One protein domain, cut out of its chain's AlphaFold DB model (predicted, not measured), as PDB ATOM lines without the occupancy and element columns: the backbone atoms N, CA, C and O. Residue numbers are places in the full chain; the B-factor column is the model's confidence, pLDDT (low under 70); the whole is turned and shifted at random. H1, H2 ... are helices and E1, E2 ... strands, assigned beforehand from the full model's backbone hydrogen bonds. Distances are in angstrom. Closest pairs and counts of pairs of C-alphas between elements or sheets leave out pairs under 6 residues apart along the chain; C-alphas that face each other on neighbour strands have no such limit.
ATOM      1  N   LYS A   2     159.770 115.313 123.796       77.56
ATOM      2  CA  LYS A   2     160.337 113.981 124.138       77.56
ATOM      3  C   LYS A   2     161.876 113.931 124.253       77.56
ATOM      4  O   LYS A   2     162.397 113.319 125.179       77.56
ATOM      5  N   ARG A   3     162.598 114.627 123.362       79.00
ATOM      6  CA  ARG A   3     164.071 114.743 123.417       79.00
ATOM      7  C   ARG A   3     164.574 115.503 124.650       79.00
ATOM      8  O   ARG A   3     165.485 115.025 125.306       79.00
ATOM      9  N   MET A   4     163.943 116.625 125.003       86.75
ATOM     10  CA  MET A   4     164.293 117.394 126.211       86.75
ATOM     11  C   MET A   4     164.049 116.581 127.483       86.75
ATOM     12  O   MET A   4     164.888 116.560 128.372       86.75
ATOM     13  N   LEU A   5     162.933 115.852 127.533       90.75
ATOM     14  CA  LEU A   5     162.583 115.005 128.673       90.75
ATOM     15  C   LEU A   5     163.581 113.847 128.845       90.75
ATOM     16  O   LEU A   5     163.953 113.521 129.966       90.75
ATOM     17  N   SER A   6     164.083 113.295 127.735       87.81
ATOM     18  CA  SER A   6     165.140 112.272 127.760       87.81
ATOM     19  C   SER A   6     166.474 112.832 128.259       87.81
ATOM     20  O   SER A   6     167.139 112.177 129.050       87.81
ATOM     21  N   ILE A   7     166.851 114.050 127.849       90.12
ATOM     22  CA  ILE A   7     168.083 114.711 128.316       90.12
ATOM     23  C   ILE A   7     168.007 115.012 129.819       90.12
ATOM     24  O   ILE A   7     168.964 114.760 130.544       90.12
ATOM     25  N   ILE A   8     166.859 115.496 130.300       91.00
ATOM     26  CA  ILE A   8     166.638 115.778 131.725       91.00
ATOM     27  C   ILE A   8     166.707 114.486 132.550       91.00
ATOM     28  O   ILE A   8     167.408 114.442 133.558       91.00
ATOM     29  N   MET A   9     166.045 113.413 132.105       87.75
ATOM     30  CA  MET A   9     166.113 112.109 132.778       87.75
ATOM     31  C   MET A   9     167.528 111.524 132.776       87.75
ATOM     32  O   MET A   9     167.952 110.960 133.779       87.75
ATOM     33  N   LEU A  10     168.279 111.697 131.685       88.50
ATOM     34  CA  LEU A  10     169.675 111.269 131.604       88.50
ATOM     35  C   LEU A  10     170.560 112.037 132.597       88.50
ATOM     36  O   LEU A  10     171.412 111.431 133.232       88.50
ATOM     37  N   LEU A  11     170.340 113.344 132.775       84.56
ATOM     38  CA  LEU A  11     171.050 114.153 133.772       84.56
ATOM     39  C   LEU A  11     170.726 113.712 135.204       84.56
ATOM     40  O   LEU A  11     171.641 113.549 136.003       84.56
ATOM     41  N   PHE A  12     169.453 113.454 135.522       84.12
ATOM     42  CA  PHE A  12     169.070 112.893 136.824       84.12
ATOM     43  C   PHE A  12     169.679 111.507 137.055       84.12
ATOM     44  O   PHE A  12     170.133 111.200 138.156       84.12
ATOM     45  N   PHE A  13     169.744 110.680 136.012       82.31
ATOM     46  CA  PHE A  13     170.392 109.379 136.080       82.31
ATOM     47  C   PHE A  13     171.907 109.519 136.303       82.31
ATOM     48  O   PHE A  13     172.451 108.911 137.211       82.31
ATOM     49  N   LEU A  14     172.589 110.394 135.564       77.88
ATOM     50  CA  LEU A  14     174.022 110.650 135.734       77.88
ATOM     51  C   LEU A  14     174.358 111.211 137.123       77.88
ATOM     52  O   LEU A  14     175.324 110.757 137.723       77.88
ATOM     53  N   MET A  15     173.542 112.126 137.658       72.69
ATOM     54  CA  MET A  15     173.719 112.680 139.008       72.69
ATOM     55  C   MET A  15     173.414 111.669 140.121       72.69
ATOM     56  O   MET A  15     174.007 111.742 141.192       72.69
ATOM     57  N   SER A  16     172.494 110.726 139.889       69.38
ATOM     58  CA  SER A  16     172.195 109.657 140.856       69.38
ATOM     59  C   SER A  16     173.215 108.516 140.811       69.38
ATOM     60  O   SER A  16     173.452 107.877 141.833       69.38
ATOM     61  N   VAL A  17     173.852 108.286 139.657       65.38
ATOM     62  CA  VAL A  17     174.906 107.274 139.473       65.38
ATOM     63  C   VAL A  17     176.296 107.818 139.810       65.38
ATOM     64  O   VAL A  17     177.175 107.037 140.177       65.38
ATOM     65  N   SER A  18     176.517 109.137 139.755       65.88
ATOM     66  CA  SER A  18     177.717 109.754 140.318       65.88
ATOM     67  C   SER A  18     177.660 109.655 141.842       65.88
ATOM     68  O   SER A  18     177.224 110.578 142.531       65.88
ATOM     69  N   GLY A  19     178.050 108.497 142.373       61.09
ATOM     70  CA  GLY A  19     178.172 108.275 143.802       61.09
ATOM     71  C   GLY A  19     179.104 109.325 144.388       61.09
ATOM     72  O   GLY A  19     180.272 109.410 144.009       61.09
ATOM     73  N   VAL A  20     178.577 110.150 145.288       68.19
ATOM     74  CA  VAL A  20     179.404 111.073 146.060       68.19
ATOM     75  C   VAL A  20     180.246 110.217 147.000       68.19
ATOM     76  O   VAL A  20     179.715 109.568 147.899       68.19
ATOM     77  N   ASN A  21     181.555 110.176 146.768       66.69
ATOM     78  CA  ASN A  21     182.473 109.452 147.634       66.69
ATOM     79  C   ASN A  21     182.757 110.324 148.855       66.69
ATOM     80  O   ASN A  21     183.502 111.302 148.758       66.69
ATOM     81  N   VAL A  22     182.113 109.995 149.975       73.31
ATOM     82  CA  VAL A  22     182.302 110.678 151.252       73.31
ATOM     83  C   VAL A  22     183.063 109.757 152.193       73.31
ATOM     84  O   VAL A  22     182.586 108.681 152.538       73.31
ATOM     85  N   ASN A  23     184.230 110.204 152.642       69.38
ATOM     86  CA  ASN A  23     184.996 109.547 153.691       69.38
ATOM     87  C   ASN A  23     185.071 110.475 154.905       69.38
ATOM     88  O   ASN A  23     185.617 111.572 154.801       69.38
ATOM     89  N   ILE A  24     184.503 110.059 156.034       76.88
ATOM     90  CA  ILE A  24     184.428 110.862 157.257       76.88
ATOM     91  C   ILE A  24     185.476 110.350 158.240       76.88
ATOM     92  O   ILE A  24     185.564 109.149 158.485       76.88
ATOM     93  N   HIS A  25     186.262 111.262 158.805       70.81
ATOM     94  CA  HIS A  25     187.336 110.936 159.730       70.81
ATOM     95  C   HIS A  25     187.014 111.448 161.134       70.81
ATOM     96  O   HIS A  25     186.835 112.652 161.350       70.81
ATOM     97  N   TYR A  26     186.959 110.509 162.076       74.12
ATOM     98  CA  TYR A  26     186.750 110.761 163.497       74.12
ATOM     99  C   TYR A  26     187.998 110.386 164.288       74.12
ATOM    100  O   TYR A  26     188.677 109.420 163.938       74.12
ATOM    101  N   CYS A  27     188.246 111.113 165.372       67.81
ATOM    102  CA  CYS A  27     189.313 110.835 166.318       67.81
ATOM    103  C   CYS A  27     188.824 111.046 167.741       67.81
ATOM    104  O   CYS A  27     188.242 112.088 168.018       67.81
ATOM    105  N   ASP A  28     188.983 110.044 168.608       65.81
ATOM    106  CA  ASP A  28     188.470 110.057 169.986       65.81
ATOM    107  C   ASP A  28     187.018 110.552 170.107       65.81
ATOM    108  O   ASP A  28     186.624 111.221 171.056       65.81
ATOM    109  N   SER A  29     186.183 110.153 169.142       68.50
ATOM    110  CA  SER A  29     184.766 110.537 169.013       68.50
ATOM    111  C   SER A  29     184.499 111.977 168.551       68.50
ATOM    112  O   SER A  29     183.337 112.350 168.391       68.50
ATOM    113  N   GLU A  30     185.529 112.769 168.251       69.06
ATOM    114  CA  GLU A  30     185.398 114.085 167.624       69.06
ATOM    115  C   GLU A  30     185.525 114.015 166.097       69.06
ATOM    116  O   GLU A  30     186.319 113.258 165.535       69.06
ATOM    117  N   LEU A  31     184.727 114.827 165.398       75.50
ATOM    118  CA  LEU A  31     184.801 114.956 163.943       75.50
ATOM    119  C   LEU A  31     185.989 115.845 163.555       75.50
ATOM    120  O   LEU A  31     185.947 117.063 163.732       75.50
ATOM    121  N   VAL A  32     187.009 115.242 162.947       76.06
ATOM    122  CA  VAL A  32     188.245 115.916 162.511       76.06
ATOM    123  C   VAL A  32     188.111 116.467 161.089       76.06
ATOM    124  O   VAL A  32     188.623 117.540 160.764       76.06
ATOM    125  N   GLY A  33     187.399 115.753 160.215       78.75
ATOM    126  CA  GLY A  33     187.203 116.192 158.837       78.75
ATOM    127  C   GLY A  33     186.468 115.189 157.960       78.75
ATOM    128  O   GLY A  33     186.153 114.075 158.369       78.75
ATOM    129  N   MET A  34     186.207 115.590 156.720       80.69
ATOM    130  CA  MET A  34     185.603 114.738 155.695       80.69
ATOM    131  C   MET A  34     186.249 114.962 154.329       80.69
ATOM    132  O   MET A  34     186.647 116.073 153.988       80.69
ATOM    133  N   THR A  35     186.352 113.902 153.538       77.81
ATOM    134  CA  THR A  35     186.766 113.955 152.136       77.81
ATOM    135  C   THR A  35     185.541 113.733 151.275       77.81
ATOM    136  O   THR A  35     184.917 112.684 151.391       77.81
ATOM    137  N   VAL A  36     185.205 114.688 150.413       79.38
ATOM    138  CA  VAL A  36     184.100 114.564 149.456       79.38
ATOM    139  C   VAL A  36     184.692 114.609 148.059       79.38
ATOM    140  O   VAL A  36     185.270 115.619 147.664       79.38
ATOM    141  N   ASN A  37     184.589 113.507 147.317       78.25
ATOM    142  CA  ASN A  37     185.134 113.376 145.961       78.25
ATOM    143  C   ASN A  37     186.625 113.759 145.863       78.25
ATOM    144  O   ASN A  37     187.050 114.413 144.915       78.25
ATOM    145  N   GLY A  38     187.418 113.377 146.869       69.38
ATOM    146  CA  GLY A  38     188.854 113.682 146.941       69.38
ATOM    147  C   GLY A  38     189.197 115.085 147.455       69.38
ATOM    148  O   GLY A  38     190.370 115.374 147.664       69.38
ATOM    149  N   ILE A  39     188.208 115.948 147.704       74.31
ATOM    150  CA  ILE A  39     188.424 117.263 148.319       74.31
ATOM    151  C   ILE A  39     188.347 117.115 149.836       74.31
ATOM    152  O   ILE A  39     187.346 116.631 150.366       74.31
ATOM    153  N   HIS A  40     189.400 117.541 150.530       76.06
ATOM    154  CA  HIS A  40     189.520 117.423 151.979       76.06
ATOM    155  C   HIS A  40     188.993 118.671 152.695       76.06
ATOM    156  O   HIS A  40     189.459 119.783 152.451       76.06
ATOM    157  N   PHE A  41     188.072 118.470 153.629       76.69
ATOM    158  CA  PHE A  41     187.531 119.497 154.511       76.69
ATOM    159  C   PHE A  41     187.921 119.162 155.949       76.69
ATOM    160  O   PHE A  41     187.602 118.079 156.440       76.69
ATOM    161  N   LYS A  42     188.608 120.087 156.621       74.19
ATOM    162  CA  LYS A  42     189.011 119.946 158.027       74.19
ATOM    163  C   LYS A  42     188.118 120.811 158.907       74.19
ATOM    164  O   LYS A  42     187.820 121.948 158.544       74.19
ATOM    165  N   THR A  43     187.698 120.275 160.046       74.69
ATOM    166  CA  THR A  43     187.023 121.055 161.090       74.69
ATOM    167  C   THR A  43     188.053 121.844 161.898       74.69
ATOM    168  O   THR A  43     189.258 121.602 161.799       74.69
ATOM    169  N   GLU A  44     187.598 122.795 162.715       71.88
ATOM    170  CA  GLU A  44     188.489 123.544 163.610       71.88
ATOM    171  C   GLU A  44     189.218 122.615 164.600       71.88
ATOM    172  O   GLU A  44     190.411 122.792 164.843       71.88
ATOM    173  N   ALA A  45     188.536 121.576 165.096       66.25
ATOM    174  CA  ALA A  45     189.139 120.530 165.925       66.25
ATOM    175  C   ALA A  45     190.270 119.804 165.175       66.25
ATOM    176  O   ALA A  45     191.382 119.672 165.689       66.25
ATOM    177  N   GLY A  46     190.046 119.446 163.906       62.44
ATOM    178  CA  GLY A  46     191.066 118.797 163.084       62.44
ATOM    179  C   GLY A  46     192.247 119.679 162.673       62.44
ATOM    180  O   GLY A  46     193.285 119.156 162.276       62.44
ATOM    181  N   GLN A  47     192.143 121.006 162.780       65.06
ATOM    182  CA  GLN A  47     193.295 121.901 162.605       65.06
ATOM    183  C   GLN A  47     194.203 121.949 163.842       65.06
ATOM    184  O   GLN A  47     195.398 122.232 163.709       65.06
ATOM    185  N   LYS A  48     193.636 121.697 165.028       61.38
ATOM    186  CA  LYS A  48     194.303 121.834 166.331       61.38
ATOM    187  C   LYS A  48     194.866 120.514 166.870       61.38
ATOM    188  O   LYS A  48     195.776 120.556 167.690       61.38
ATOM    189  N   MET A  49     194.374 119.363 166.409       59.78
ATOM    190  CA  MET A  49     194.875 118.054 166.842       59.78
ATOM    191  C   MET A  49     196.231 117.713 166.202       59.78
ATOM    192  O   MET A  49     196.319 117.486 164.995       59.78
TER     193      MET A  49
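This is residues 2 to 49 of the 153 residues of an uncharacterized protein of Prevotella oulorum F0390 (UniProt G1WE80). A small sheet of three antiparallel strands, E1, E2 and E3, joined by two hairpins, has one long helix, H1, sticking out past one end as a free arm, while a short helix, H2, packs beside the strands near the other end. The arm, residues 2 to 17, makes much of the length, and the body without it spans 32 by 15 by 8 A. The printed part has 48 residues, with two named helices and three named strands in the order H1, E1, E2, E3, H2; the sheet's order is E1, E2, E3, and the class is mixed, helices and strands. The whole is extended, with a radius of gyration of the C-alphas of 17.4 A and spans of 55 by 15 by 13 A.

The sheet is a meander, each strand the antiparallel neighbour of the one before: E1, residues 22 to 27, E2, residues 30 to 36, and E3, residues 39 to 42. E2 is the inner strand; E1 and E3 are edge strands. E1 and E2 form a hairpin, with 161 degrees between their directions; N 25 and O 33 are 2.8 A apart and N 35 and O 23 are 2.8 A apart, both within hydrogen-bond range. E2 and E3 form a second hairpin, at 164 degrees, with N 34 and O 41 at 2.9 A and N 41 and O 34 at 2.8 A, again within hydrogen-bond range. H2, residues 44 to 48, is on the sheet at a height of 6.7 A over the sheet, but lies beside the strands, over none of them. Its closest C-alphas to E2 are those of Gly 46 and Val 32, 4.1 A apart. H1, residues 2 to 17, is not on the sheet, with 0 pairs of C-alphas within 10 A, and is apart from E2, E3 and H2. In H1 and H2 every O i to N i+4 pair is within hydrogen-bond range.

E2 is the longest strand, 18.2 A from C-alpha 30 to C-alpha 36; E1 measures 16.6 A and E3 10.1 A. E1 begins at C-alpha 22, at (182.302, 110.678, 151.252). H1 is 22.2 A long and begins at C-alpha 2, at (160.337, 113.981, 124.138). H2 has 5 residues and ends at C-alpha 48, at (194.303, 121.834, 166.331).

The two C-alphas farthest apart, those of Lys 2 and Met 49, are 55.1 A apart and are also the first and last printed. The printed part has no cut, and its four links are tight. The mean pLDDT of the printed part is 74.8; residues 16 to 21, 23, 27 to 30, 38 and 45 to 49 are under 70.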